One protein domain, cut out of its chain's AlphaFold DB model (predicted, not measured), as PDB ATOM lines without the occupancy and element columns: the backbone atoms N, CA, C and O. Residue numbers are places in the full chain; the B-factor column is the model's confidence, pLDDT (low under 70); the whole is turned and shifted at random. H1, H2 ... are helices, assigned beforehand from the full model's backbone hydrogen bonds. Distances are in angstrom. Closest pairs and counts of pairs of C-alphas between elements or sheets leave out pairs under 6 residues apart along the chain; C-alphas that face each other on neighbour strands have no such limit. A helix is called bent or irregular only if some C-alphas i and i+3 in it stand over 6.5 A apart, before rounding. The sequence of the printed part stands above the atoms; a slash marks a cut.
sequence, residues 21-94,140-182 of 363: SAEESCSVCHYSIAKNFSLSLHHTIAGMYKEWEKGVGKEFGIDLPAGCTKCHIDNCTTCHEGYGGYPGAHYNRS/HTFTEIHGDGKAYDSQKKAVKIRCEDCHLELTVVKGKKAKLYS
ATOM      1  N   SER A  21       2.258  19.782  34.790       58.62
ATOM      2  CA  SER A  21       2.749  18.405  34.713       58.62
ATOM      3  C   SER A  21       2.873  17.853  36.141       58.62
ATOM      4  O   SER A  21       3.103  18.602  37.098       58.62
ATOM      5  N   ALA A  22       2.690  16.545  36.336       57.69
ATOM      6  CA  ALA A  22       2.823  15.962  37.674       57.69
ATOM      7  C   ALA A  22       4.186  16.321  38.308       57.69
ATOM      8  O   ALA A  22       4.261  16.565  39.511       57.69
ATOM      9  N   GLU A  23       5.231  16.459  37.485       58.72
ATOM     10  CA  GLU A  23       6.553  16.942  37.883       58.72
ATOM     11  C   GLU A  23       6.529  18.392  38.398       58.72
ATOM     12  O   GLU A  23       7.015  18.649  39.502       58.72
ATOM     13  N   GLU A  24       5.898  19.323  37.671       65.88
ATOM     14  CA  GLU A  24       5.720  20.710  38.121       65.88
ATOM     15  C   GLU A  24       4.993  20.756  39.469       65.88
ATOM     16  O   GLU A  24       5.425  21.470  40.373       65.88
ATOM     17  N   SER A  25       3.966  19.923  39.658       77.25
ATOM     18  CA  SER A  25       3.190  19.886  40.904       77.25
ATOM     19  C   SER A  25       3.979  19.339  42.103       77.25
ATOM     20  O   SER A  25       3.900  19.892  43.202       77.25
ATOM     21  N   CYS A  26       4.798  18.298  41.908       85.38
ATOM     22  CA  CYS A  26       5.655  17.750  42.959       85.38
ATOM     23  C   CYS A  26       6.814  18.701  43.292       85.38
ATOM     24  O   CYS A  26       7.184  18.838  44.462       85.38
ATOM     25  N   SER A  27       7.367  19.384  42.284       87.75
ATOM     26  CA  SER A  27       8.521  20.278  42.436       87.75
ATOM     27  C   SER A  27       8.251  21.487  43.339       87.75
ATOM     28  O   SER A  27       9.187  21.988  43.960       87.75
ATOM     29  N   VAL A  28       6.985  21.897  43.502       87.56
ATOM     30  CA  VAL A  28       6.586  22.981  44.421       87.56
ATOM     31  C   VAL A  28       7.037  22.694  45.856       87.56
ATOM     32  O   VAL A  28       7.550  23.582  46.534       87.56
ATOM     33  N   CYS A  29       6.883  21.448  46.311       87.75
ATOM     34  CA  CYS A  29       7.291  21.019  47.653       87.75
ATOM     35  C   CYS A  29       8.648  20.295  47.654       87.75
ATOM     36  O   CYS A  29       9.350  20.293  48.663       87.75
ATOM     37  N   HIS A  30       9.027  19.679  46.531       91.00
ATOM     38  CA  HIS A  30      10.184  18.791  46.407       91.00
ATOM     39  C   HIS A  30      11.201  19.280  45.365       91.00
ATOM     40  O   HIS A  30      11.776  18.485  44.623       91.00
ATOM     41  N   TYR A  31      11.450  20.591  45.319       92.06
ATOM     42  CA  TYR A  31      12.314  21.227  44.316       92.06
ATOM     43  C   TYR A  31      13.702  20.579  44.192       92.06
ATOM     44  O   TYR A  31      14.160  20.299  43.087       92.06
ATOM     45  N   SER A  32      14.375  20.307  45.315       93.94
ATOM     46  CA  SER A  32      15.713  19.695  45.305       93.94
ATOM     47  C   SER A  32      15.705  18.276  44.738       93.94
ATOM     48  O   SER A  32      16.637  17.896  44.033       93.94
ATOM     49  N   ILE A  33      14.644  17.514  45.007       94.31
ATOM     50  CA  ILE A  33      14.475  16.149  44.509       94.31
ATOM     51  C   ILE A  33      14.259  16.192  42.998       94.31
ATOM     52  O   ILE A  33      14.981  15.516  42.276       94.31
ATOM     53  N   ALA A  34      13.339  17.035  42.517       93.62
ATOM     54  CA  ALA A  34      13.085  17.205  41.085       93.62
ATOM     55  C   ALA A  34      14.350  17.662  40.334       93.62
ATOM     56  O   ALA A  34      14.721  17.086  39.313       93.62
ATOM     57  N   LYS A  35      15.079  18.637  40.894       94.06
ATOM     58  CA  LYS A  35      16.340  19.133  40.328       94.06
ATOM     59  C   LYS A  35      17.416  18.048  40.234       94.06
ATOM     60  O   LYS A  35      18.146  18.005  39.251       94.06
ATOM     61  N   ASN A  36      17.563  17.209  41.254       95.88
ATOM     62  CA  ASN A  36      18.539  16.124  41.209       95.88
ATOM     63  C   ASN A  36      18.093  15.010  40.257       95.88
ATOM     64  O   ASN A  36      18.921  14.457  39.530       95.88
ATOM     65  N   PHE A  37      16.790  14.722  40.230       95.31
ATOM     66  CA  PHE A  37      16.221  13.657  39.417       95.31
ATOM     67  C   PHE A  37      16.410  13.921  37.932       95.31
ATOM     68  O   PHE A  37      16.795  12.997  37.218       95.31
ATOM     69  N   SER A  38      16.271  15.172  37.486       94.12
ATOM     70  CA  SER A  38      16.508  15.553  36.087       94.12
ATOM     71  C   SER A  38      17.949  15.313  35.611       94.12
ATOM     72  O   SER A  38      18.199  15.212  34.413       94.12
ATOM     73  N   LEU A  39      18.909  15.159  36.531       95.06
ATOM     74  CA  LEU A  39      20.299  14.791  36.226       95.06
ATOM     75  C   LEU A  39      20.594  13.300  36.451       95.06
ATOM     76  O   LEU A  39      21.664  12.816  36.075       95.06
ATOM     77  N   SER A  40      19.665  12.564  37.061       95.50
ATOM     78  CA  SER A  40      19.818  11.139  37.356       95.50
ATOM     79  C   SER A  40      19.828  10.285  36.082       95.50
ATOM     80  O   SER A  40      19.384  10.696  35.009       95.50
ATOM     81  N   LEU A  41      20.300   9.041  36.198       94.00
ATOM     82  CA  LEU A  41      20.260   8.077  35.094       94.00
ATOM     83  C   LEU A  41      18.848   7.554  34.793       94.00
ATOM     84  O   LEU A  41      18.609   7.132  33.665       94.00
ATOM     85  N   HIS A  42      17.931   7.580  35.764       93.50
ATOM     86  CA  HIS A  42      16.532   7.194  35.547       93.50
ATOM     87  C   HIS A  42      15.803   8.197  34.653       93.50
ATOM     88  O   HIS A  42      15.017   7.792  33.799       93.50
ATOM     89  N   HIS A  43      16.113   9.485  34.824       93.31
ATOM     90  CA  HIS A  43      15.670  10.513  33.899       93.31
ATOM     91  C   HIS A  43      16.485  10.430  32.617       93.31
ATOM     92  O   HIS A  43      15.994   9.981  31.608       93.31
ATOM     93  N   THR A  44      17.781  10.723  32.639       91.81
ATOM     94  CA  THR A  44      18.533  10.989  31.400       91.81
ATOM     95  C   THR A  44      18.809   9.769  30.519       91.81
ATOM     96  O   THR A  44      19.184   9.942  29.359       91.81
ATOM     97  N   ILE A  45      18.744   8.547  31.071       91.31
ATOM     98  CA  ILE A  45      19.227   7.286  30.470       91.31
ATOM     99  C   ILE A  45      20.630   7.388  29.830       91.31
ATOM    100  O   ILE A  45      21.013   6.558  29.000       91.31
ATOM    101  N   ALA A  46      21.434   8.375  30.246       92.50
ATOM    102  CA  ALA A  46      22.694   8.735  29.599       92.50
ATOM    103  C   ALA A  46      23.697   7.575  29.591       92.50
ATOM    104  O   ALA A  46      24.417   7.379  28.614       92.50
ATOM    105  N   GLY A  47      23.694   6.751  30.642       89.81
ATOM    106  CA  GLY A  47      24.542   5.564  30.716       89.81
ATOM    107  C   GLY A  47      24.244   4.520  29.644       89.81
ATOM    108  O   GLY A  47      25.167   3.911  29.113       89.81
ATOM    109  N   MET A  48      22.975   4.339  29.272       88.69
ATOM    110  CA  MET A  48      22.614   3.422  28.193       88.69
ATOM    111  C   MET A  48      23.052   3.977  26.836       88.69
ATOM    112  O   MET A  48      23.636   3.235  26.050       88.69
ATOM    113  N   TYR A  49      22.837   5.272  26.585       89.81
ATOM    114  CA  TYR A  49      23.313   5.925  25.361       89.81
ATOM    115  C   TYR A  49      24.833   5.841  25.224       89.81
ATOM    116  O   TYR A  49      25.331   5.447  24.176       89.81
ATOM    117  N   LYS A  50      25.578   6.148  26.289       90.38
ATOM    118  CA  LYS A  50      27.044   6.170  26.252       90.38
ATOM    119  C   LYS A  50      27.644   4.786  26.039       90.38
ATOM    120  O   LYS A  50      28.581   4.649  25.259       90.38
ATOM    121  N   GLU A  51      27.101   3.750  26.676       87.94
ATOM    122  CA  GLU A  51      27.551   2.375  26.425       87.94
ATOM    123  C   GLU A  51      27.125   1.870  25.033       87.94
ATOM    124  O   GLU A  51      27.887   1.153  24.381       87.94
ATOM    125  N   TRP A  52      25.958   2.290  24.528       89.44
ATOM    126  CA  TRP A  52      25.529   1.997  23.157       89.44
ATOM    127  C   TRP A  52      26.463   2.626  22.121       89.44
ATOM    128  O   TRP A  52      26.956   1.922  21.241       89.44
ATOM    129  N   GLU A  53      26.758   3.921  22.260       90.31
ATOM    130  CA  GLU A  53      27.692   4.667  21.408       90.31
ATOM    131  C   GLU A  53      29.096   4.056  21.423       90.31
ATOM    132  O   GLU A  53      29.756   4.030  20.393       90.31
ATOM    133  N   LYS A  54      29.575   3.540  22.561       87.44
ATOM    134  CA  LYS A  54      30.893   2.886  22.633       87.44
ATOM    135  C   LYS A  54      30.942   1.546  21.898       87.44
ATOM    136  O   LYS A  54      31.989   1.201  21.352       87.44
ATOM    137  N   GLY A  55      29.851   0.784  21.936       89.38
ATOM    138  CA  GLY A  55      29.770  -0.559  21.369       89.38
ATOM    139  C   GLY A  55      28.949  -0.599  20.085       89.38
ATOM    140  O   GLY A  55      29.379  -0.140  19.030       89.38
ATOM    141  N   VAL A  56      27.756  -1.177  20.201       89.81
ATOM    142  CA  VAL A  56      26.848  -1.520  19.097       89.81
ATOM    143  C   VAL A  56      26.548  -0.340  18.170       89.81
ATOM    144  O   VAL A  56      26.572  -0.507  16.953       89.81
ATOM    145  N   GLY A  57      26.281   0.845  18.723       91.31
ATOM    146  CA  GLY A  57      25.914   2.023  17.941       91.31
ATOM    147  C   GLY A  57      27.040   2.493  17.031       91.31
ATOM    148  O   GLY A  57      26.814   2.728  15.847       91.31
ATOM    149  N   LYS A  58      28.273   2.545  17.548       91.75
ATOM    150  CA  LYS A  58      29.456   2.869  16.742       91.75
ATOM    151  C   LYS A  58      29.813   1.760  15.765       91.75
ATOM    152  O   LYS A  58      30.149   2.069  14.628       91.75
ATOM    153  N   GLU A  59      29.742   0.499  16.188       92.38
ATOM    154  CA  GLU A  59      30.065  -0.626  15.310       92.38
ATOM    155  C   GLU A  59      29.124  -0.651  14.102       92.38
ATOM    156  O   GLU A  59      29.572  -0.666  12.957       92.38
ATOM    157  N   PHE A  60      27.811  -0.605  14.324       92.69
ATOM    158  CA  PHE A  60      26.838  -0.731  13.240       92.69
ATOM    159  C   PHE A  60      26.427   0.594  12.595       92.69
ATOM    160  O   PHE A  60      25.792   0.560  11.545       92.69
ATOM    161  N   GLY A  61      26.820   1.738  13.162       93.06
ATOM    162  CA  GLY A  61      26.417   3.058  12.673       93.06
ATOM    163  C   GLY A  61      24.921   3.313  12.863       93.06
ATOM    164  O   GLY A  61      24.273   3.842  11.965       93.06
ATOM    165  N   ILE A  62      24.368   2.875  13.999       90.50
ATOM    166  CA  ILE A  62      22.934   2.960  14.303       90.50
ATOM    167  C   ILE A  62      22.680   3.691  15.617       90.50
ATOM    168  O   ILE A  62      23.363   3.476  16.625       90.50
ATOM    169  N   ASP A  63      21.625   4.494  15.624       90.12
ATOM    170  CA  ASP A  63      21.144   5.138  16.839       90.12
ATOM    171  C   ASP A  63      20.523   4.124  17.801       90.12
ATOM    172  O   ASP A  63      20.118   3.017  17.422       90.12
ATOM    173  N   LEU A  64      20.434   4.512  19.075       86.81
ATOM    174  CA  LEU A  64      19.750   3.708  20.077       86.81
ATOM    175  C   LEU A  64      18.274   3.533  19.665       86.81
ATOM    176  O   LEU A  64      17.564   4.528  19.500       86.81
ATOM    177  N   PRO A  65      17.766   2.295  19.532       83.25
ATOM    178  CA  PRO A  65      16.393   2.081  19.108       83.25
ATOM    179  C   PRO A  65      15.396   2.709  20.085       83.25
ATOM    180  O   PRO A  65      15.505   2.523  21.296       83.25
ATOM    181  N   ALA A  66      14.330   3.328  19.569       81.25
ATOM    182  CA  ALA A  66      13.259   3.919  20.387       81.25
ATOM    183  C   ALA A  66      12.582   2.920  21.353       81.25
ATOM    184  O   ALA A  66      11.941   3.296  22.326       81.25
ATOM    185  N   GLY A  67      12.711   1.611  21.108       78.06
ATOM    186  CA  GLY A  67      12.253   0.594  22.057       78.06
ATOM    187  C   GLY A  67      13.039   0.582  23.373       78.06
ATOM    188  O   GLY A  67      12.476   0.216  24.398       78.06
ATOM    189  N   CYS A  68      14.309   0.986  23.346       75.06
ATOM    190  CA  CYS A  68      15.196   1.019  24.507       75.06
ATOM    191  C   CYS A  68      14.933   2.241  25.398       75.06
ATOM    192  O   CYS A  68      15.213   2.192  26.591       75.06
ATOM    193  N   THR A  69      14.349   3.312  24.857       80.88
ATOM    194  CA  THR A  69      14.054   4.545  25.605       80.88
ATOM    195  C   THR A  69      12.760   4.468  26.416       80.88
ATOM    196  O   THR A  69      12.475   5.371  27.190       80.88
ATOM    197  N   LYS A  70      11.996   3.371  26.314       81.62
ATOM    198  CA  LYS A  70      10.725   3.182  27.039       81.62
ATOM    199  C   LYS A  70      10.861   3.097  28.563       81.62
ATOM    200  O   LYS A  70       9.852   3.187  29.248       81.62
ATOM    201  N   CYS A  71      12.074   2.901  29.076       81.06
ATOM    202  CA  CYS A  71      12.350   2.880  30.515       81.06
ATOM    203  C   CYS A  71      12.718   4.265  31.084       81.06
ATOM    204  O   CYS A  71      12.968   4.370  32.279       81.06
ATOM    205  N   HIS A  72      12.813   5.297  30.240       87.12
ATOM    206  CA  HIS A  72      13.078   6.680  30.643       87.12
ATOM    207  C   HIS A  72      11.921   7.224  31.485       87.12
ATOM    208  O   HIS A  72      10.763   7.114  31.080       87.12
ATOM    209  N   ILE A  73      12.234   7.847  32.622       90.06
ATOM    210  CA  ILE A  73      11.230   8.384  33.542       90.06
ATOM    211  C   ILE A  73      11.243   9.914  33.490       90.06
ATOM    212  O   ILE A  73      12.204  10.563  33.900       90.06
ATOM    213  N   ASP A  74      10.145  10.497  33.021       87.38
ATOM    214  CA  ASP A  74       9.945  11.945  32.896       87.38
ATOM    215  C   ASP A  74       9.015  12.531  33.971       87.38
ATOM    216  O   ASP A  74       8.759  13.727  33.979       87.38
ATOM    217  N   ASN A  75       8.495  11.710  34.890       87.19
ATOM    218  CA  ASN A  75       7.581  12.175  35.930       87.19
ATOM    219  C   ASN A  75       7.676  11.351  37.223       87.19
ATOM    220  O   ASN A  75       7.939  10.147  37.211       87.19
ATOM    221  N   CYS A  76       7.382  11.992  38.357       89.69
ATOM    222  CA  CYS A  76       7.463  11.370  39.682       89.69
ATOM    223  C   CYS A  76       6.421  10.256  39.880       89.69
ATOM    224  O   CYS A  76       6.676   9.263  40.564       89.69
ATOM    225  N   THR A  77       5.242  10.402  39.270       89.56
ATOM    226  CA  THR A  77       4.108   9.478  39.424       89.56
ATOM    227  C   THR A  77       4.348   8.108  38.808       89.56
ATOM    228  O   THR A  77       3.656   7.163  39.173       89.56
ATOM    229  N   THR A  78       5.353   7.979  37.938       90.12
ATOM    230  CA  THR A  78       5.763   6.689  37.383       90.12
ATOM    231  C   THR A  78       6.179   5.740  38.495       90.12
ATOM    232  O   THR A  78       5.773   4.594  38.460       90.12
ATOM    233  N   CYS A  79       6.917   6.187  39.515       90.88
ATOM    234  CA  CYS A  79       7.232   5.349  40.680       90.88
ATOM    235  C   CYS A  79       6.262   5.589  41.845       90.88
ATOM    236  O   CYS A  79       5.943   4.672  42.599       90.88
ATOM    237  N   HIS A  80       5.777   6.823  41.983       90.31
ATOM    238  CA  HIS A  80       4.951   7.277  43.097       90.31
ATOM    239  C   HIS A  80       3.470   7.372  42.710       90.31
ATOM    240  O   HIS A  80       2.821   8.411  42.868       90.31
ATOM    241  N   GLU A  81       2.915   6.277  42.197       86.56
ATOM    242  CA  GLU A  81       1.530   6.241  41.729       86.56
ATOM    243  C   GLU A  81       0.540   6.537  42.870       86.56
ATOM    244  O   GLU A  81       0.526   5.885  43.921       86.56
ATOM    245  N   GLY A  82      -0.293   7.562  42.683       83.75
ATOM    246  CA  GLY A  82      -1.268   8.000  43.685       83.75
ATOM    247  C   GLY A  82      -0.659   8.685  44.913       83.75
ATOM    248  O   GLY A  82      -1.292   8.709  45.961       83.75
ATOM    249  N   TYR A  83       0.578   9.190  44.835       83.38
ATOM    250  CA  TYR A  83       1.172  10.007  45.904       83.38
ATOM    251  C   TYR A  83       0.749  11.484  45.808       83.38
ATOM    252  O   TYR A  83       1.013  12.257  46.723       83.38
ATOM    253  N   GLY A  84       0.084  11.900  44.726       75.38
ATOM    254  CA  GLY A  84      -0.454  13.256  44.604       75.38
ATOM    255  C   GLY A  84      -1.431  13.588  45.737       75.38
ATOM    256  O   GLY A  84      -2.197  12.735  46.181       75.38
ATOM    257  N   GLY A  85      -1.397  14.827  46.226       72.25
ATOM    258  CA  GLY A  85      -2.258  15.264  47.321       72.25
ATOM    259  C   GLY A  85      -1.694  16.460  48.079       72.25
ATOM    260  O   GLY A  85      -0.688  17.051  47.690       72.25
ATOM    261  N   TYR A  86      -2.359  16.821  49.174       66.62
ATOM    262  CA  TYR A  86      -1.920  17.902  50.054       66.62
ATOM    263  C   TYR A  86      -0.623  17.528  50.808       66.62
ATOM    264  O   TYR A  86      -0.315  16.339  50.954       66.62
ATOM    265  N   PRO A  87       0.143  18.509  51.323       68.19
ATOM    266  CA  PRO A  87       1.355  18.245  52.100       68.19
ATOM    267  C   PRO A  87       1.124  17.228  53.230       68.19
ATOM    268  O   PRO A  87       0.283  17.432  54.102       68.19
ATOM    269  N   GLY A  88       1.868  16.117  53.203       68.38
ATOM    270  CA  GLY A  88       1.753  15.021  54.175       68.38
ATOM    271  C   GLY A  88       0.826  13.867  53.771       68.38
ATOM    272  O   GLY A  88       0.855  12.833  54.434       68.38
ATOM    273  N   ALA A  89       0.068  13.980  52.672       71.56
ATOM    274  CA  ALA A  89      -0.850  12.932  52.197       71.56
ATOM    275  C   ALA A  89      -0.158  11.598  51.856       71.56
ATOM    276  O   ALA A  89      -0.785  10.543  51.893       71.56
ATOM    277  N   HIS A  90       1.138  11.639  51.547       80.44
ATOM    278  CA  HIS A  90       1.950  10.472  51.200       80.44
ATOM    279  C   HIS A  90       3.161  10.297  52.132       80.44
ATOM    280  O   HIS A  90       4.182   9.723  51.749       80.44
ATOM    281  N   TYR A  91       3.058  10.794  53.369       74.44
ATOM    282  CA  TYR A  91       4.094  10.603  54.379       74.44
ATOM    283  C   TYR A  91       4.277   9.110  54.703       74.44
ATOM    284  O   TYR A  91       3.303   8.390  54.912       74.44
ATOM    285  N   ASN A  92       5.534   8.658  54.769       73.00
ATOM    286  CA  ASN A  92       5.922   7.276  55.083       73.00
ATOM    287  C   ASN A  92       5.395   6.199  54.110       73.00
ATOM    288  O   ASN A  92       5.304   5.025  54.470       73.00
ATOM    289  N   ARG A  93       5.044   6.580  52.879       83.69
ATOM    290  CA  ARG A  93       4.709   5.625  51.821       83.69
ATOM    291  C   ARG A  93       5.983   5.236  51.059       83.69
ATOM    292  O   ARG A  93       6.788   6.104  50.721       83.69
ATOM    293  N   SER A  94       6.174   3.941  50.817       83.75
ATOM    294  CA  SER A  94       7.311   3.395  50.064       83.75
ATOM    295  C   SER A  94       6.896   2.924  48.676       83.75
ATOM    296  O   SER A  94       5.757   2.509  48.455       83.75
ATOM    297  N   HIS A 140      19.665   0.312  47.393       93.88
ATOM    298  CA  HIS A 140      19.661   1.539  46.599       93.88
ATOM    299  C   HIS A 140      18.982   2.683  47.350       93.88
ATOM    300  O   HIS A 140      17.756   2.758  47.446       93.88
ATOM    301  N   THR A 141      19.797   3.588  47.888       90.38
ATOM    302  CA  THR A 141      19.316   4.683  48.739       90.38
ATOM    303  C   THR A 141      18.473   5.710  47.977       90.38
ATOM    304  O   THR A 141      18.512   5.804  46.750       90.38
ATOM    305  N   PHE A 142      17.757   6.555  48.726       90.62
ATOM    306  CA  PHE A 142      16.988   7.679  48.186       90.62
ATOM    307  C   PHE A 142      17.785   8.521  47.174       90.62
ATOM    308  O   PHE A 142      17.271   8.842  46.102       90.62
ATOM    309  N   THR A 143      19.040   8.835  47.501       92.38
ATOM    310  CA  THR A 143      19.937   9.637  46.660       92.38
ATOM    311  C   THR A 143      20.410   8.878  45.421       92.38
ATOM    312  O   THR A 143      20.617   9.491  44.382       92.38
ATOM    313  N   GLU A 144      20.553   7.551  45.477       91.75
ATOM    314  CA  GLU A 144      20.926   6.771  44.287       91.75
ATOM    315  C   GLU A 144      19.807   6.721  43.248       91.75
ATOM    316  O   GLU A 144      20.076   6.733  42.048       91.75
ATOM    317  N   ILE A 145      18.554   6.690  43.706       92.88
ATOM    318  CA  ILE A 145      17.391   6.662  42.817       92.88
ATOM    319  C   ILE A 145      17.089   8.060  42.269       92.88
ATOM    320  O   ILE A 145      16.962   8.218  41.053       92.88
ATOM    321  N   HIS A 146      17.019   9.068  43.147       93.94
ATOM    322  CA  HIS A 146      16.666  10.442  42.778       93.94
ATOM    323  C   HIS A 146      17.847  11.285  42.285       93.94
ATOM    324  O   HIS A 146      17.641  12.395  41.814       93.94
ATOM    325  N   GLY A 147      19.078  10.792  42.384       94.94
ATOM    326  CA  GLY A 147      20.283  11.537  42.033       94.94
ATOM    327  C   GLY A 147      20.837  12.404  43.171       94.94
ATOM    328  O   GLY A 147      20.144  12.837  44.095       94.94
ATOM    329  N   ASP A 148      22.130  12.696  43.062       95.25
ATOM    330  CA  ASP A 148      22.912  13.532  43.980       95.25
ATOM    331  C   ASP A 148      23.184  14.942  43.415       95.25
ATOM    332  O   ASP A 148      23.989  15.694  43.964       95.25
ATOM    333  N   GLY A 149      22.533  15.295  42.302       95.19
ATOM    334  CA  GLY A 149      22.754  16.550  41.582       95.19
ATOM    335  C   GLY A 149      23.944  16.522  40.617       95.19
ATOM    336  O   GLY A 149      24.278  17.559  40.043       95.19
ATOM    337  N   LYS A 150      24.587  15.365  40.412       96.19
ATOM    338  CA  LYS A 150      25.607  15.163  39.377       96.19
ATOM    339  C   LYS A 150      25.050  14.306  38.245       96.19
ATOM    340  O   LYS A 150      24.402  13.289  38.475       96.19
ATOM    341  N   ALA A 151      25.359  14.704  37.014       95.62
ATOM    342  CA  ALA A 151      25.108  13.872  35.848       95.62
ATOM    343  C   ALA A 151      26.190  12.791  35.737       95.62
ATOM    344  O   ALA A 151      27.383  13.070  35.885       95.62
ATOM    345  N   TYR A 152      25.770  11.565  35.437       94.62
ATOM    346  CA  TYR A 152      26.664  10.432  35.225       94.62
ATOM    347  C   TYR A 152      26.447   9.835  33.835       94.62
ATOM    348  O   TYR A 152      25.334   9.789  33.323       94.62
ATOM    349  N   ASP A 153      27.520   9.318  33.248       92.56
ATOM    350  CA  ASP A 153      27.530   8.608  31.964       92.56
ATOM    351  C   ASP A 153      27.532   7.080  32.135       92.56
ATOM    352  O   ASP A 153      27.697   6.342  31.168       92.56
ATOM    353  N   SER A 154      27.411   6.587  33.371       91.62
ATOM    354  CA  SER A 154      27.431   5.161  33.683       91.62
ATOM    355  C   SER A 154      26.846   4.882  35.063       91.62
ATOM    356  O   SER A 154      27.193   5.540  36.048       91.62
ATOM    357  N   GLN A 155      26.032   3.828  35.165       90.81
ATOM    358  CA  GLN A 155      25.505   3.347  36.448       90.81
ATOM    359  C   GLN A 155      26.612   2.927  37.425       90.81
ATOM    360  O   GLN A 155      26.450   3.076  38.629       90.81
ATOM    361  N   LYS A 156      27.774   2.493  36.913       90.50
ATOM    362  CA  LYS A 156      28.939   2.112  37.730       90.50
ATOM    363  C   LYS A 156      29.531   3.279  38.517       90.50
ATOM    364  O   LYS A 156      30.157   3.049  39.546       90.50
ATOM    365  N   LYS A 157      29.337   4.505  38.021       91.00
ATOM    366  CA  LYS A 157      29.766   5.741  38.680       91.00
ATOM    367  C   LYS A 157      28.654   6.344  39.539       91.00
ATOM    368  O   LYS A 157      28.979   7.009  40.516       91.00
ATOM    369  N   ALA A 158      27.384   6.134  39.191       93.12
ATOM    370  CA  ALA A 158      26.241   6.691  39.919       93.12
ATOM    371  C   ALA A 158      25.889   5.896  41.189       93.12
ATOM    372  O   ALA A 158      25.657   6.495  42.235       93.12
ATOM    373  N   VAL A 159      25.892   4.561  41.112       92.69
ATOM    374  CA  VAL A 159      25.584   3.663  42.238       92.69
ATOM    375  C   VAL A 159      26.784   3.586  43.180       92.69
ATOM    376  O   VAL A 159      27.905   3.308  42.743       92.69
ATOM    377  N   LYS A 160      26.553   3.836  44.470       92.19
ATOM    378  CA  LYS A 160      27.591   3.939  45.500       92.19
ATOM    379  C   LYS A 160      27.586   2.769  46.464       92.19
ATOM    380  O   LYS A 160      28.660   2.465  46.961       92.19
ATOM    381  N   ILE A 161      26.448   2.106  46.672       93.88
ATOM    382  CA  ILE A 161      26.337   0.949  47.558       93.88
ATOM    383  C   ILE A 161      27.362  -0.128  47.180       93.88
ATOM    384  O   ILE A 161      27.558  -0.483  46.009       93.88
ATOM    385  N   ARG A 162      28.047  -0.631  48.199       93.75
ATOM    386  CA  ARG A 162      29.069  -1.673  48.139       93.75
ATOM    387  C   ARG A 162      28.675  -2.822  49.057       93.75
ATOM    388  O   ARG A 162      27.919  -2.655  50.011       93.75
ATOM    389  N   CYS A 163      29.223  -4.008  48.803       94.88
ATOM    390  CA  CYS A 163      29.060  -5.133  49.726       94.88
ATOM    391  C   CYS A 163      29.641  -4.767  51.100       94.88
ATOM    392  O   CYS A 163      29.091  -5.096  52.149       94.88
ATOM    393  N   GLU A 164      30.753  -4.050  51.076       94.69
ATOM    394  CA  GLU A 164      31.522  -3.622  52.225       94.69
ATOM    395  C   GLU A 164      30.718  -2.751  53.203       94.69
ATOM    396  O   GLU A 164      30.888  -2.920  54.410       94.69
ATOM    397  N   ASP A 165      29.774  -1.938  52.709       94.38
ATOM    398  CA  ASP A 165      28.922  -1.048  53.520       94.38
ATOM    399  C   ASP A 165      28.051  -1.811  54.537       94.38
ATOM    400  O   ASP A 165      27.656  -1.282  55.578       94.38
ATOM    401  N   CYS A 166      27.765  -3.085  54.252       95.69
ATOM    402  CA  CYS A 166      26.998  -3.962  55.135       95.69
ATOM    403  C   CYS A 166      27.830  -5.102  55.721       95.69
ATOM    404  O   CYS A 166      27.503  -5.612  56.791       95.69
ATOM    405  N   HIS A 167      28.859  -5.560  55.009       95.69
ATOM    406  CA  HIS A 167      29.555  -6.796  55.340       95.69
ATOM    407  C   HIS A 167      30.899  -6.588  56.052       95.69
ATOM    408  O   HIS A 167      31.421  -7.571  56.568       95.69
ATOM    409  N   LEU A 168      31.473  -5.380  56.128       93.00
ATOM    410  CA  LEU A 168      32.712  -5.159  56.902       93.00
ATOM    411  C   LEU A 168      32.458  -4.876  58.383       93.00
ATOM    412  O   LEU A 168      33.188  -5.375  59.240       93.00
ATOM    413  N   GLU A 169      31.405  -4.124  58.685       91.56
ATOM    414  CA  GLU A 169      31.008  -3.763  60.044       91.56
ATOM    415  C   GLU A 169      29.607  -4.290  60.357       91.56
ATOM    416  O   GLU A 169      28.868  -4.710  59.467       91.56
ATOM    417  N   LEU A 170      29.240  -4.327  61.643       89.19
ATOM    418  CA  LEU A 170      27.935  -4.834  62.066       89.19
ATOM    419  C   LEU A 170      26.809  -3.891  61.624       89.19
ATOM    420  O   LEU A 170      26.357  -3.044  62.394       89.19
ATOM    421  N   THR A 171      26.307  -4.118  60.417       92.75
ATOM    422  CA  THR A 171      25.147  -3.418  59.864       92.75
ATOM    423  C   THR A 171      23.875  -4.249  60.048       92.75
ATOM    424  O   THR A 171      23.867  -5.482  59.917       92.75
ATOM    425  N   VAL A 172      22.777  -3.564  60.379       92.81
ATOM    426  CA  VAL A 172      21.439  -4.149  60.518       92.81
ATOM    427  C   VAL A 172      20.498  -3.499  59.515       92.81
ATOM    428  O   VAL A 172      20.235  -2.305  59.601       92.81
ATOM    429  N   VAL A 173      19.934  -4.302  58.614       92.69
ATOM    430  CA  VAL A 173      18.955  -3.854  57.614       92.69
ATOM    431  C   VAL A 173      17.645  -4.583  57.875       92.69
ATOM    432  O   VAL A 173      17.616  -5.811  57.931       92.69
ATOM    433  N   LYS A 174      16.557  -3.842  58.120       92.12
ATOM    434  CA  LYS A 174      15.234  -4.404  58.476       92.12
ATOM    435  C   LYS A 174      15.304  -5.465  59.588       92.12
ATOM    436  O   LYS A 174      14.739  -6.553  59.482       92.12
ATOM    437  N   GLY A 175      16.056  -5.164  60.649       92.81
ATOM    438  CA  GLY A 175      16.238  -6.057  61.801       92.81
ATOM    439  C   GLY A 175      17.124  -7.285  61.542       92.81
ATOM    440  O   GLY A 175      17.275  -8.122  62.429       92.81
ATOM    441  N   LYS A 176      17.729  -7.408  60.356       92.75
ATOM    442  CA  LYS A 176      18.590  -8.535  59.973       92.75
ATOM    443  C   LYS A 176      20.046  -8.104  60.023       92.75
ATOM    444  O   LYS A 176      20.420  -7.101  59.425       92.75
ATOM    445  N   LYS A 177      20.862  -8.870  60.743       94.38
ATOM    446  CA  LYS A 177      22.310  -8.654  60.830       94.38
ATOM    447  C   LYS A 177      22.983  -9.222  59.588       94.38
ATOM    448  O   LYS A 177      22.769 -10.392  59.264       94.38
ATOM    449  N   ALA A 178      23.808  -8.418  58.930       94.06
ATOM    450  CA  ALA A 178      24.632  -8.896  57.832       94.06
ATOM    451  C   ALA A 178      25.660  -9.927  58.327       94.06
ATOM    452  O   ALA A 178      26.177  -9.851  59.446       94.06
ATOM    453  N   LYS A 179      25.970 -10.917  57.483       93.00
ATOM    454  CA  LYS A 179      27.081 -11.834  57.750       93.00
ATOM    455  C   LYS A 179      28.390 -11.101  57.486       93.00
ATOM    456  O   LYS A 179      28.640 -10.715  56.349       93.00
ATOM    457  N   LEU A 180      29.227 -10.967  58.507       95.38
ATOM    458  CA  LEU A 180      30.471 -10.218  58.384       95.38
ATOM    459  C   LEU A 180      31.523 -10.949  57.548       95.38
ATOM    460  O   LEU A 180      31.668 -12.177  57.604       95.38
ATOM    461  N   TYR A 181      32.277 -10.153  56.802       95.00
ATOM    462  CA  TYR A 181      33.533 -10.516  56.182       95.00
ATOM    463  C   TYR A 181      34.502 -11.027  57.249       95.00
ATOM    464  O   TYR A 181      34.543 -10.554  58.385       95.00
ATOM    465  N   SER A 182      35.299 -12.024  56.879       94.44
ATOM    466  CA  SER A 182      36.293 -12.601  57.775       94.44
ATOM    467  C   SER A 182      37.561 -12.930  57.009       94.44
ATOM    468  O   SER A 182      37.547 -13.794  56.129       94.44
TER     469      SER A 182
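Overview. This is residues 21 to 94 and 140 to 182 of the 363 residues of the protein "Cytochrom_c3_2 domain-containing protein" of Archaeoglobales archaeon (UniProt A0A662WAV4). Short helices and long loops make a loose, flat, branching model: H6 and H2 lie near the middle, kinked H1 runs off one way, H3 and H4 another, and H8 with a short pairing after it, residues 172 to 173 with 176 to 177, a third. The printed part has 117 residues with eight named helices, H1 to H8 in chain order, and no named strand. The class is all helix, though under half of the residues, 51 of 117, are in named helices. The whole is loose, with a radius of gyration of the C-alphas of 17.9 A and spans of 51 by 49 by 22 A.

Arrangement. H1, residues 22 to 37, has a kink of 129 degrees near residue 30 and is irregular, with C-alphas 29 and 32 8.8 A apart. With residues 33 to 37 alone it touches H6, residues 142 to 146; the closest C-alphas, of Phe 37 and His 146, are 4.7 A apart. H2, residues 41 to 44, is close to H6 but not clearly touching, the closest C-alphas being His 42 and Ile 145 at 7.3 A. H3, residues 46 to 54, and H7, residues 155 to 158, are close but not clearly touching, with the C-alphas of Gly 47 and Gln 155 closest at 6.2 A. H8, residues 164 to 167, is apart from the other helices. Every O i to N i+4 pair is within hydrogen-bond range in H3, H6 and H4, residues 56 to 60; in H1 8 of 12 are.

Along the chain. H1 begins at C-alpha 22 (2.823, 15.962, 37.674) and measures 13.7 A; H3 measures 12.2 A. H5, residues 68 to 71, is irregular, only just, its end C-alphas 6.9 A apart. H8 ends at C-alpha 167 (29.555, -6.796, 55.340).

Size, cuts and confidence. The C-alphas of Ser 21 and Ser 182, the farthest apart, are 51.2 A apart. Residues 95 to 139 are not printed; C-alphas 94 and 140 are 13.0 A apart across the cut. Of the links printed whole, none is long. Residues 21 to 24 and 86 to 88 have pLDDT under 70.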